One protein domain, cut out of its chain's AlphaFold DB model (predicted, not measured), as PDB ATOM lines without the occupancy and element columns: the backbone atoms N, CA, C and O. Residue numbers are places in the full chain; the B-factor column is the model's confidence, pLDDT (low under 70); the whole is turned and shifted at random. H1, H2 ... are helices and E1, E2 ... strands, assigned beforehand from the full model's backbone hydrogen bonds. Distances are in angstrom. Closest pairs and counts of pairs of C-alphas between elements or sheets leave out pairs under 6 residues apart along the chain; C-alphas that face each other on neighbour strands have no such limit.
ATOM      1  N   CYS A 299     121.193 149.759  55.187       98.38
ATOM      2  CA  CYS A 299     121.826 149.802  56.514       98.38
ATOM      3  C   CYS A 299     120.869 150.345  57.575       98.38
ATOM      4  O   CYS A 299     119.998 151.162  57.274       98.38
ATOM      5  N   PHE A 300     121.051 149.955  58.842       98.31
ATOM      6  CA  PHE A 300     120.388 150.647  59.951       98.31
ATOM      7  C   PHE A 300     120.972 152.050  60.116       98.31
ATOM      8  O   PHE A 300     122.195 152.216  60.121       98.31
ATOM      9  N   VAL A 301     120.102 153.049  60.270       97.56
ATOM     10  CA  VAL A 301     120.485 154.453  60.439       97.56
ATOM     11  C   VAL A 301     119.879 154.978  61.724       97.56
ATOM     12  O   VAL A 301     118.659 155.011  61.876       97.56
ATOM     13  N   CYS A 302     120.734 155.397  62.648       97.06
ATOM     14  CA  CYS A 302     120.306 156.029  63.884       97.06
ATOM     15  C   CYS A 302     121.464 156.783  64.543       97.06
ATOM     16  O   CYS A 302     122.639 156.454  64.362       97.06
ATOM     17  N   THR A 303     121.098 157.800  65.314       95.94
ATOM     18  CA  THR A 303     122.003 158.570  66.167       95.94
ATOM     19  C   THR A 303     121.653 158.244  67.611       95.94
ATOM     20  O   THR A 303     120.474 158.240  67.961       95.94
ATOM     21  N   ASP A 304     122.665 157.974  68.434       94.94
ATOM     22  CA  ASP A 304     122.520 157.644  69.857       94.94
ATOM     23  C   ASP A 304     121.725 156.343  70.121       94.94
ATOM     24  O   ASP A 304     120.880 156.256  71.010       94.94
ATOM     25  N   CYS A 305     122.010 155.301  69.330       94.62
ATOM     26  CA  CYS A 305     121.340 153.997  69.376       94.62
ATOM     27  C   CYS A 305     122.304 152.862  69.786       94.62
ATOM     28  O   CYS A 305     122.812 152.115  68.936       94.62
ATOM     29  N   PRO A 306     122.560 152.678  71.097       93.44
ATOM     30  CA  PRO A 306     123.453 151.618  71.571       93.44
ATOM     31  C   PRO A 306     122.946 150.229  71.169       93.44
ATOM     32  O   PRO A 306     123.736 149.340  70.851       93.44
ATOM     33  N   LYS A 307     121.618 150.062  71.115       95.19
ATOM     34  CA  LYS A 307     120.942 148.852  70.649       95.19
ATOM     35  C   LYS A 307     119.989 149.186  69.504       95.19
ATOM     36  O   LYS A 307     119.282 150.187  69.546       95.19
ATOM     37  N   ILE A 308     119.979 148.317  68.503       95.31
ATOM     38  CA  ILE A 308     118.986 148.240  67.438       95.31
ATOM     39  C   ILE A 308     117.795 147.454  67.967       95.31
ATOM     40  O   ILE A 308     117.950 146.341  68.473       95.31
ATOM     41  N   TYR A 309     116.628 148.056  67.820       94.94
ATOM     42  CA  TYR A 309     115.313 147.470  68.039       94.94
ATOM     43  C   TYR A 309     114.652 147.170  66.688       94.94
ATOM     44  O   TYR A 309     115.068 147.716  65.667       94.94
ATOM     45  N   GLU A 310     113.599 146.356  66.675       93.19
ATOM     46  CA  GLU A 310     112.856 145.999  65.451       93.19
ATOM     47  C   GLU A 310     112.314 147.220  64.690       93.19
ATOM     48  O   GLU A 310     112.222 147.202  63.469       93.19
ATOM     49  N   ASN A 311     112.019 148.309  65.403       94.38
ATOM     50  CA  ASN A 311     111.540 149.571  64.837       94.38
ATOM     51  C   ASN A 311     112.665 150.543  64.435       94.38
ATOM     52  O   ASN A 311     112.388 151.700  64.117       94.38
ATOM     53  N   THR A 312     113.930 150.120  64.491       95.62
ATOM     54  CA  THR A 312     115.045 150.986  64.095       95.62
ATOM     55  C   THR A 312     114.998 151.193  62.595       95.62
ATOM     56  O   THR A 312     115.008 150.235  61.824       95.62
ATOM     57  N   THR A 313     114.982 152.454  62.184       97.25
ATOM     58  CA  THR A 313     114.922 152.832  60.777       97.25
ATOM     59  C   THR A 313     116.124 152.297  60.010       97.25
ATOM     60  O   THR A 313     117.273 152.439  60.437       97.25
ATOM     61  N   SER A 314     115.857 151.708  58.851       97.75
ATOM     62  CA  SER A 314     116.862 151.349  57.861       97.75
ATOM     63  C   SER A 314     116.694 152.196  56.603       97.75
ATOM     64  O   SER A 314     115.625 152.750  56.345       97.75
ATOM     65  N   LYS A 315     117.780 152.359  55.849       97.25
ATOM     66  CA  LYS A 315     117.820 153.169  54.631       97.25
ATOM     67  C   LYS A 315     118.701 152.488  53.588       97.25
ATOM     68  O   LYS A 315     119.727 151.908  53.941       97.25
ATOM     69  N   LEU A 316     118.316 152.600  52.319       97.62
ATOM     70  CA  LEU A 316     119.161 152.241  51.180       97.62
ATOM     71  C   LEU A 316     120.318 153.236  51.051       97.62
ATOM     72  O   LEU A 316     120.104 154.451  51.021       97.62
ATOM     73  N   CYS A 317     121.540 152.723  50.987       97.31
ATOM     74  CA  CYS A 317     122.734 153.535  50.875       97.31
ATOM     75  C   CYS A 317     122.874 154.104  49.463       97.31
ATOM     76  O   CYS A 317     122.757 153.356  48.489       97.31
ATOM     77  N   PRO A 318     123.150 155.412  49.326       93.69
ATOM     78  CA  PRO A 318     123.396 155.997  48.022       93.69
ATOM     79  C   PRO A 318     124.661 155.396  47.411       93.69
ATOM     80  O   PRO A 318     125.638 155.112  48.115       93.69
ATOM     81  N   HIS A 319     124.630 155.227  46.092       93.56
ATOM     82  CA  HIS A 319     125.782 154.793  45.318       93.56
ATOM     83  C   HIS A 319     126.902 155.842  45.397       93.56
ATOM     84  O   HIS A 319     126.646 157.045  45.361       93.56
ATOM     85  N   THR A 320     128.145 155.379  45.497       93.19
ATOM     86  CA  THR A 320     129.348 156.214  45.524       93.19
ATOM     87  C   THR A 320     130.387 155.613  44.586       93.19
ATOM     88  O   THR A 320     130.463 154.394  44.457       93.19
ATOM     89  N   LEU A 321     131.183 156.472  43.945       93.56
ATOM     90  CA  LEU A 321     132.312 156.058  43.103       93.56
ATOM     91  C   LEU A 321     133.512 155.576  43.935       93.56
ATOM     92  O   LEU A 321     134.441 154.976  43.397       93.56
ATOM     93  N   ASP A 322     133.508 155.855  45.239       94.88
ATOM     94  CA  ASP A 322     134.546 155.404  46.156       94.88
ATOM     95  C   ASP A 322     134.303 153.950  46.573       94.88
ATOM     96  O   ASP A 322     133.457 153.652  47.422       94.88
ATOM     97  N   VAL A 323     135.097 153.051  45.992       94.19
ATOM     98  CA  VAL A 323     135.056 151.603  46.235       94.19
ATOM     99  C   VAL A 323     135.244 151.265  47.718       94.19
ATOM    100  O   VAL A 323     134.729 150.257  48.192       94.19
ATOM    101  N   THR A 324     135.931 152.113  48.493       95.00
ATOM    102  CA  THR A 324     136.156 151.862  49.924       95.00
ATOM    103  C   THR A 324     134.907 152.073  50.774       95.00
ATOM    104  O   THR A 324     134.820 151.496  51.858       95.00
ATOM    105  N   ARG A 325     133.941 152.861  50.280       96.56
ATOM    106  CA  ARG A 325     132.683 153.227  50.954       96.56
ATOM    107  C   ARG A 325     131.459 152.557  50.334       96.56
ATOM    108  O   ARG A 325     130.379 152.569  50.929       96.56
ATOM    109  N   GLN A 326     131.604 152.033  49.121       95.50
ATOM    110  CA  GLN A 326     130.527 151.393  48.389       95.50
ATOM    111  C   GLN A 326     130.051 150.137  49.127       95.50
ATOM    112  O   GLN A 326     130.855 149.342  49.598       95.50
ATOM    113  N   ASN A 327     128.729 149.964  49.217       96.12
ATOM    114  CA  ASN A 327     128.082 148.756  49.743       96.12
ATOM    115  C   ASN A 327     128.435 148.401  51.201       96.12
ATOM    116  O   ASN A 327     128.309 147.250  51.624       96.12
ATOM    117  N   LYS A 328     128.807 149.416  51.988       97.75
ATOM    118  CA  LYS A 328     129.186 149.265  53.392       97.75
ATOM    119  C   LYS A 328     128.273 150.003  54.353       97.75
ATOM    120  O   LYS A 328     127.920 151.171  54.156       97.75
ATOM    121  N   CYS A 329     128.005 149.342  55.470       98.38
ATOM    122  CA  CYS A 329     127.463 149.980  56.655       98.38
ATOM    123  C   CYS A 329     128.592 150.333  57.624       98.38
ATOM    124  O   CYS A 329     129.568 149.595  57.765       98.38
ATOM    125  N   VAL A 330     128.423 151.431  58.354       97.94
ATOM    126  CA  VAL A 330     129.355 151.872  59.391       97.94
ATOM    127  C   VAL A 330     128.651 151.998  60.735       97.94
ATOM    128  O   VAL A 330     127.469 152.356  60.824       97.94
ATOM    129  N   VAL A 331     129.395 151.673  61.787       97.56
ATOM    130  CA  VAL A 331     129.015 151.856  63.182       97.56
ATOM    131  C   VAL A 331     130.194 152.423  63.941       97.56
ATOM    132  O   VAL A 331     131.285 151.860  63.900       97.56
ATOM    133  N   TYR A 332     129.974 153.492  64.684       97.44
ATOM    134  CA  TYR A 332     130.999 154.049  65.550       97.44
ATOM    135  C   TYR A 332     130.392 154.596  66.827       97.44
ATOM    136  O   TYR A 332     129.193 154.884  66.893       97.44
ATOM    137  N   ALA A 333     131.232 154.722  67.849       97.06
ATOM    138  CA  ALA A 333     130.878 155.474  69.033       97.06
ATOM    139  C   ALA A 333     131.896 156.564  69.310       97.06
ATOM    140  O   ALA A 333     133.105 156.339  69.243       97.06
ATOM    141  N   GLU A 334     131.381 157.723  69.682       97.50
ATOM    142  CA  GLU A 334     132.152 158.906  70.028       97.50
ATOM    143  C   GLU A 334     131.748 159.407  71.416       97.50
ATOM    144  O   GLU A 334     130.645 159.146  71.905       97.50
ATOM    145  N   LYS A 335     132.661 160.098  72.093       97.50
ATOM    146  CA  LYS A 335     132.424 160.700  73.402       97.50
ATOM    147  C   LYS A 335     133.000 162.108  73.415       97.50
ATOM    148  O   LYS A 335     134.212 162.286  73.345       97.50
ATOM    149  N   TYR A 336     132.130 163.101  73.546       96.38
ATOM    150  CA  TYR A 336     132.544 164.484  73.758       96.38
ATOM    151  C   TYR A 336     133.113 164.648  75.165       96.38
ATOM    152  O   TYR A 336     132.559 164.102  76.122       96.38
ATOM    153  N   LYS A 337     134.187 165.430  75.324       95.19
ATOM    154  CA  LYS A 337     134.849 165.595  76.633       95.19
ATOM    155  C   LYS A 337     133.934 166.170  77.715       95.19
ATOM    156  O   LYS A 337     134.054 165.796  78.877       95.19
ATOM    157  N   HIS A 338     133.002 167.040  77.334       94.31
ATOM    158  CA  HIS A 338     132.033 167.645  78.250       94.31
ATOM    159  C   HIS A 338     130.806 166.751  78.515       94.31
ATOM    160  O   HIS A 338     129.984 167.066  79.375       94.31
ATOM    161  N   MET A 339     130.664 165.622  77.809       91.69
ATOM    162  CA  MET A 339     129.544 164.698  77.977       91.69
ATOM    163  C   MET A 339     129.933 163.484  78.822       91.69
ATOM    164  O   MET A 339     130.947 162.819  78.609       91.69
ATOM    165  N   LYS A 340     129.059 163.123  79.769       94.44
ATOM    166  CA  LYS A 340     129.252 161.925  80.604       94.44
ATOM    167  C   LYS A 340     129.048 160.618  79.825       94.44
ATOM    168  O   LYS A 340     129.661 159.610  80.165       94.44
ATOM    169  N   ARG A 341     128.204 160.632  78.787       94.56
ATOM    170  CA  ARG A 341     127.795 159.455  78.001       94.56
ATOM    171  C   ARG A 341     128.372 159.491  76.586       94.56
ATOM    172  O   ARG A 341     128.509 160.571  76.021       94.56
ATOM    173  N   SER A 342     128.664 158.322  76.025       96.25
ATOM    174  CA  SER A 342     129.025 158.166  74.613       96.25
ATOM    175  C   SER A 342     127.787 158.120  73.718       96.25
ATOM    176  O   SER A 342     126.710 157.711  74.156       96.25
ATOM    177  N   TRP A 343     127.955 158.507  72.459       95.56
ATOM    178  CA  TRP A 343     126.959 158.376  71.401       95.56
ATOM    179  C   TRP A 343     127.298 157.209  70.494       95.56
ATOM    180  O   TRP A 343     128.461 156.990  70.181       95.56
ATOM    181  N   TYR A 344     126.274 156.471  70.071       96.31
ATOM    182  CA  TYR A 344     126.392 155.334  69.161       96.31
ATOM    183  C   TYR A 344     125.705 155.682  67.848       96.31
ATOM    184  O   TYR A 344     124.495 155.910  67.828       96.31
ATOM    185  N   ILE A 345     126.470 155.745  66.766       97.44
ATOM    186  CA  ILE A 345     125.998 156.209  65.466       97.44
ATOM    187  C   ILE A 345     126.109 155.064  64.465       97.44
ATOM    188  O   ILE A 345     127.110 154.345  64.420       97.44
ATOM    189  N   ARG A 346     125.054 154.882  63.670       97.88
ATOM    190  CA  ARG A 346     124.958 153.861  62.623       97.88
ATOM    191  C   ARG A 346     124.505 154.508  61.324       97.88
ATOM    192  O   ARG A 346     123.653 155.398  61.344       97.88
ATOM    193  N   GLY A 347     125.049 154.063  60.199       97.88
ATOM    194  CA  GLY A 347     124.604 154.534  58.892       97.88
ATOM    195  C   GLY A 347     125.344 153.900  57.723       97.88
ATOM    196  O   GLY A 347     126.044 152.901  57.881       97.88
ATOM    197  N   CYS A 348     125.177 154.501  56.551       98.44
ATOM    198  CA  CYS A 348     125.878 154.138  55.324       98.44
ATOM    199  C   CYS A 348     127.266 154.783  55.279       98.44
ATOM    200  O   CYS A 348     127.384 155.989  55.517       98.44
ATOM    201  N   ALA A 349     128.298 154.021  54.911       97.94
ATOM    202  CA  ALA A 349     129.650 154.562  54.742       97.94
ATOM    203  C   ALA A 349     129.723 155.585  53.592       97.94
ATOM    204  O   ALA A 349     130.488 156.543  53.660       97.94
ATOM    205  N   SER A 350     128.871 155.450  52.569       96.62
ATOM    206  CA  SER A 350     128.768 156.424  51.474       96.62
ATOM    207  C   SER A 350     128.286 157.812  51.913       96.62
ATOM    208  O   SER A 350     128.602 158.794  51.248       96.62
ATOM    209  N   GLU A 351     127.569 157.916  53.036       95.88
ATOM    210  CA  GLU A 351     127.084 159.194  53.581       95.88
ATOM    211  C   GLU A 351     127.937 159.696  54.749       95.88
ATOM    212  O   GLU A 351     128.170 160.895  54.883       95.88
ATOM    213  N   ARG A 352     128.371 158.787  55.628       96.12
ATOM    214  CA  ARG A 352     129.085 159.124  56.870       96.12
ATOM    215  C   ARG A 352     130.608 159.078  56.739       96.12
ATOM    216  O   ARG A 352     131.288 159.538  57.651       96.12
ATOM    217  N   GLY A 353     131.122 158.546  55.635       97.75
ATOM    218  CA  GLY A 353     132.531 158.216  55.462       97.75
ATOM    219  C   GLY A 353     132.859 156.800  55.933       97.75
ATOM    220  O   GLY A 353     132.095 156.162  56.664       97.75
ATOM    221  N   SER A 354     134.015 156.316  55.486       98.12
ATOM    222  CA  SER A 354     134.628 155.087  55.982       98.12
ATOM    223  C   SER A 354     135.139 155.274  57.417       98.12
ATOM    224  O   SER A 354     135.316 156.396  57.895       98.12
ATOM    225  N   CYS A 355     135.450 154.194  58.125       98.12
ATOM    226  CA  CYS A 355     136.114 154.285  59.422       98.12
ATOM    227  C   CYS A 355     137.487 154.955  59.343       98.12
ATOM    228  O   CYS A 355     137.903 155.569  60.324       98.12
ATOM    229  N   GLU A 356     138.181 154.857  58.208       97.94
ATOM    230  CA  GLU A 356     139.422 155.594  57.952       97.94
ATOM    231  C   GLU A 356     139.152 157.107  57.977       97.94
ATOM    232  O   GLU A 356     139.799 157.849  58.720       97.94
ATOM    233  N   ASP A 357     138.123 157.548  57.245       97.06
ATOM    234  CA  ASP A 357     137.700 158.951  57.188       97.06
ATOM    235  C   ASP A 357     137.285 159.467  58.569       97.06
ATOM    236  O   ASP A 357     137.700 160.545  58.994       97.06
ATOM    237  N   ILE A 358     136.504 158.670  59.304       97.88
ATOM    238  CA  ILE A 358     136.000 159.025  60.635       97.88
ATOM    239  C   ILE A 358     137.151 159.133  61.640       97.88
ATOM    240  O   ILE A 358     137.182 160.084  62.425       97.88
ATOM    241  N   ARG A 359     138.123 158.209  61.612       98.19
ATOM    242  CA  ARG A 359     139.333 158.287  62.451       98.19
ATOM    243  C   ARG A 359     140.151 159.526  62.126       98.19
ATOM    244  O   ARG A 359     140.564 160.224  63.047       98.19
ATOM    245  N   LYS A 360     140.356 159.817  60.840       97.69
ATOM    246  CA  LYS A 360     141.103 160.995  60.392       97.69
ATOM    247  C   LYS A 360     140.431 162.293  60.845       97.69
ATOM    248  O   LYS A 360     141.112 163.173  61.362       97.69
ATOM    249  N   ALA A 361     139.107 162.386  60.723       95.25
ATOM    250  CA  ALA A 361     138.339 163.531  61.206       95.25
ATOM    251  C   ALA A 361     138.450 163.697  62.732       95.25
ATOM    252  O   ALA A 361     138.670 164.800  63.220       95.25
ATOM    253  N   HIS A 362     138.376 162.604  63.497       96.88
ATOM    254  CA  HIS A 362     138.521 162.658  64.955       96.88
ATOM    255  C   HIS A 362     139.950 162.965  65.412       96.88
ATOM    256  O   HIS A 362     140.126 163.619  66.434       96.88
ATOM    257  N   ALA A 363     140.970 162.537  64.666       97.06
ATOM    258  CA  ALA A 363     142.360 162.872  64.965       97.06
ATOM    259  C   ALA A 363     142.604 164.389  64.921       97.06
ATOM    260  O   ALA A 363     143.382 164.902  65.720       97.06
ATOM    261  N   ALA A 364     141.890 165.111  64.049       96.62
ATOM    262  CA  ALA A 364     141.939 166.571  63.979       96.62
ATOM    263  C   ALA A 364     141.185 167.279  65.127       96.62
ATOM    264  O   ALA A 364     141.411 168.463  65.349       96.62
ATOM    265  N   HIS A 365     140.317 166.569  65.864       95.81
ATOM    266  CA  HIS A 365     139.421 167.131  66.890       95.81
ATOM    267  C   HIS A 365     139.476 166.382  68.234       95.81
ATOM    268  O   HIS A 365     138.505 166.365  68.999       95.81
ATOM    269  N   GLY A 366     140.615 165.752  68.546       95.56
ATOM    270  CA  GLY A 366     140.804 164.982  69.783       95.56
ATOM    271  C   GLY A 366     140.718 165.823  71.067       95.56
ATOM    272  O   GLY A 366     140.623 165.290  72.178       95.56
ATOM    273  N   ASP A 367     140.737 167.149  70.942       97.00
ATOM    274  CA  ASP A 367     140.514 168.093  72.025       97.00
ATOM    275  C   ASP A 367     139.034 168.197  72.441       97.00
ATOM    276  O   ASP A 367     138.776 168.410  73.625       97.00
ATOM    277  N   ILE A 368     138.086 167.952  71.529       97.31
ATOM    278  CA  ILE A 368     136.635 168.095  71.754       97.31
ATOM    279  C   ILE A 368     135.936 166.734  71.845       97.31
ATOM    280  O   ILE A 368     135.100 166.519  72.733       97.31
ATOM    281  N   VAL A 369     136.279 165.809  70.946       97.19
ATOM    282  CA  VAL A 369     135.586 164.529  70.770       97.19
ATOM    283  C   VAL A 369     136.576 163.374  70.657       97.19
ATOM    284  O   VAL A 369     137.556 163.419  69.921       97.19
ATOM    285  N   GLN A 370     136.314 162.306  71.406       97.56
ATOM    286  CA  GLN A 370     137.099 161.082  71.365       97.56
ATOM    287  C   GLN A 370     136.325 159.994  70.623       97.56
ATOM    288  O   GLN A 370     135.244 159.591  71.058       97.56
ATOM    289  N   LEU A 371     136.901 159.471  69.541       97.81
ATOM    290  CA  LEU A 371     136.397 158.261  68.899       97.81
ATOM    291  C   LEU A 371     136.731 157.059  69.787       97.81
ATOM    292  O   LEU A 371     137.901 156.773  70.030       97.81
ATOM    293  N   LEU A 372     135.713 156.356  70.278       96.38
ATOM    294  CA  LEU A 372     135.905 155.170  71.113       96.38
ATOM    295  C   LEU A 372     136.193 153.938  70.255       96.38
ATOM    296  O   LEU A 372     137.094 153.164  70.558       96.38
ATOM    297  N   HIS A 373     135.423 153.747  69.185       95.75
ATOM    298  CA  HIS A 373     135.666 152.712  68.183       95.75
ATOM    299  C   HIS A 373     134.885 153.023  66.904       95.75
ATOM    300  O   HIS A 373     133.900 153.761  66.922       95.75
ATOM    301  N   CYS A 374     135.302 152.403  65.804       97.50
ATOM    302  CA  CYS A 374     134.603 152.423  64.528       97.50
ATOM    303  C   CYS A 374     134.757 151.062  63.852       97.50
ATOM    304  O   CYS A 374     135.862 150.509  63.826       97.50
ATOM    305  N   ARG A 375     133.659 150.538  63.310       96.75
ATOM    306  CA  ARG A 375     133.598 149.287  62.563       96.75
ATOM    307  C   ARG A 375     132.781 149.462  61.286       96.75
ATOM    308  O   ARG A 375     131.689 150.026  61.310       96.75
ATOM    309  N   GLU A 376     133.291 148.887  60.208       97.31
ATOM    310  CA  GLU A 376     132.564 148.698  58.954       97.31
ATOM    311  C   GLU A 376     132.119 147.248  58.812       97.31
ATOM    312  O   GLU A 376     132.684 146.335  59.428       97.31
ATOM    313  N   CYS A 377     131.103 147.035  57.992       97.19
ATOM    314  CA  CYS A 377     130.733 145.719  57.510       97.19
ATOM    315  C   CYS A 377     130.122 145.832  56.114       97.19
ATOM    316  O   CYS A 377     129.538 146.863  55.766       97.19
ATOM    317  N   ASP A 378     130.245 144.757  55.346       97.12
ATOM    318  CA  ASP A 378     129.692 144.647  54.002       97.12
ATOM    319  C   ASP A 378     128.331 143.934  54.036       97.12
ATOM    320  O   ASP A 378     128.128 142.971  54.785       97.12
ATOM    321  N   GLY A 379     127.399 144.398  53.201       95.75
ATOM    322  CA  GLY A 379     126.108 143.747  52.970       95.75
ATOM    323  C   GLY A 379     124.916 144.302  53.759       95.75
ATOM    324  O   GLY A 379     125.022 145.181  54.615       95.75
ATOM    325  N   ASN A 380     123.734 143.771  53.436       97.12
ATOM    326  CA  ASN A 380     122.451 144.278  53.921       97.12
ATOM    327  C   ASN A 380     122.289 144.137  55.435       97.12
ATOM    328  O   ASN A 380     122.358 143.044  55.996       97.12
ATOM    329  N   LYS A 381     122.020 145.270  56.086       96.88
ATOM    330  CA  LYS A 381     121.759 145.434  57.517       96.88
ATOM    331  C   LYS A 381     122.830 144.765  58.374       96.88
ATOM    332  O   LYS A 381     122.554 144.340  59.492       96.88
ATOM    333  N   CYS A 382     124.066 144.691  57.879       96.75
ATOM    334  CA  CYS A 382     125.159 144.019  58.577       96.75
ATOM    335  C   CYS A 382     125.517 144.724  59.897       96.75
ATOM    336  O   CYS A 382     126.032 144.104  60.830       96.75
ATOM    337  N   ASN A 383     125.192 146.016  60.016       96.69
ATOM    338  CA  ASN A 383     125.509 146.868  61.156       96.69
ATOM    339  C   ASN A 383     124.590 146.647  62.371       96.69
ATOM    340  O   ASN A 383     124.131 147.606  62.990       96.69
ATOM    341  N   THR A 384     124.340 145.387  62.731       95.44
ATOM    342  CA  THR A 384     123.466 144.963  63.838       95.44
ATOM    343  C   THR A 384     124.115 145.111  65.227       95.44
ATOM    344  O   THR A 384     125.230 145.615  65.394       95.44
ATOM    345  N   ASN A 385     123.412 144.675  66.278       88.81
ATOM    346  CA  ASN A 385     123.919 144.648  67.659       88.81
ATOM    347  C   ASN A 385     125.119 143.710  67.866       88.81
ATOM    348  O   ASN A 385     125.813 143.818  68.875       88.81
ATOM    349  N   SER A 386     125.388 142.815  66.913       69.44
ATOM    350  CA  SER A 386     126.500 141.858  66.968       69.44
ATOM    351  C   SER A 386     127.882 142.525  66.899       69.44
ATOM    352  O   SER A 386     128.886 141.895  67.222       69.44
ATOM    353  N   GLY A 387     127.935 143.816  66.551       56.59
ATOM    354  CA  GLY A 387     129.163 144.598  66.455       56.59
ATOM    355  C   GLY A 387     129.877 144.900  67.775       56.59
ATOM    356  O   GLY A 387     131.071 145.179  67.751       56.59
ATOM    357  N   PHE A 388     129.163 144.827  68.905       57.09
ATOM    358  CA  PHE A 388     129.602 145.371  70.198       57.09
ATOM    359  C   PHE A 388     129.835 144.333  71.282       57.09
ATOM    360  O   PHE A 388     129.869 144.687  72.460       57.09
ATOM    361  N   ARG A 389     130.028 143.059  70.931       53.47
ATOM    362  CA  ARG A 389     130.684 142.165  71.888       53.47
ATOM    363  C   ARG A 389     132.135 142.617  71.977       53.47
ATOM    364  O   ARG A 389     132.992 142.120  71.254       53.47
ATOM    365  N   SER A 390     132.352 143.649  72.792       51.75
ATOM    366  CA  SER A 390     133.662 144.103  73.212       51.75
ATOM    367  C   SER A 390     134.421 142.850  73.592       51.75
ATOM    368  O   SER A 390     133.911 142.025  74.350       51.75
ATOM    369  N   ILE A 391     135.602 142.658  73.015       57.16
ATOM    370  CA  ILE A 391     136.416 141.469  73.276       57.16
ATOM    371  C   ILE A 391     136.610 141.316  74.795       57.16
ATOM    372  O   ILE A 391     136.620 140.195  75.283       57.16
ATOM    373  N   SER A 392     136.580 142.426  75.551       57.41
ATOM    374  CA  SER A 392     136.542 142.450  77.018       57.41
ATOM    375  C   SER A 392     135.415 141.627  77.650       57.41
ATOM    376  O   SER A 392     135.666 140.974  78.653       57.41
ATOM    377  N   ASP A 393     134.204 141.604  77.086       57.31
ATOM    378  CA  ASP A 393     133.088 140.806  77.617       57.31
ATOM    379  C   ASP A 393     133.304 139.314  77.352       57.31
ATOM    380  O   ASP A 393     132.956 138.475  78.182       57.31
TER     381      ASP A 393
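This is residues 299 to 393 of the 413 residues of the protein "Protein quiver" of Papilio machaon (UniProt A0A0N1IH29). A twisted slab of three long antiparallel strands, in the order E3, E2, E4, has H2 running along one face, with short H1 near one end of H2 on that same face. Beside the edge strand E3 lies a loop, residues 299 to 313, joined to E3 by a short pairing, with the small strand E1 following it. The printed part has 95 residues, with four named strands and three named helices in the order E1, E2, E3, H1, H2, E4, H3; the class is mixed, and under half of the residues, 45, are in named elements. It is compact, with a radius of gyration of the C-alphas of 13.2 A, and spans 35 by 31 by 24 A.

In the sheet, E2 is residues 328 to 336, 25.6 A long, from C-alpha 328 at (129.186, 149.265, 53.392). E3 is residues 343 to 348, 16.7 A. E4 is residues 369 to 378, 26.7 A, and bends by 58 degrees at residue 372; C-alpha 378 is at (129.692, 144.647, 54.002). H1 is residues 349 to 352, 5.1 A, and H2 residues 355 to 363, 12.0 A. E1 is residues 314 to 316, 7.1 A. H3, residues 385 to 388, 6.3 A, ends at C-alpha 388, (129.602, 145.371, 70.198).

E2 is the inner strand. E2 and E4 are antiparallel at 168 degrees, with N 331 and O 375 at 2.9 A, within hydrogen-bond range. E2 and E3 form a hairpin, antiparallel at 158 degrees, with N 345 and O 332 at 2.9 A, also within range. H2 is on the sheet at a height of 8.6 A, over E2 and E4, and runs along the strands, at 1 degree to E4 on the local plane; the closest C-alphas of H2 and E4 are those of Cys 355 and Cys 374, 5.6 A. H1 is on the same face, at a height of 6.5 A, over none of the strands. H3 only grazes the sheet. Residues 302 to 303 pair with 345 to 346 of E3, and residues 299 to 300 with 314 to 315 of E1, both antiparallel. E1 pairs with no named strand; E1 and E3 are near each other, with 7 pairs of C-alphas within 10 A. In H2 every O i to N i+4 pair is within hydrogen-bond range; H1 and H3 are too short for such a pair.

The C-alphas farthest apart, those of Leu 321 and Lys 340, are 38.1 A apart. The printed part has no cut. The link from E1 to E2, 11 residues, is long. The mean pLDDT of the printed part is 93.0; residues 386 to 393 are under 70.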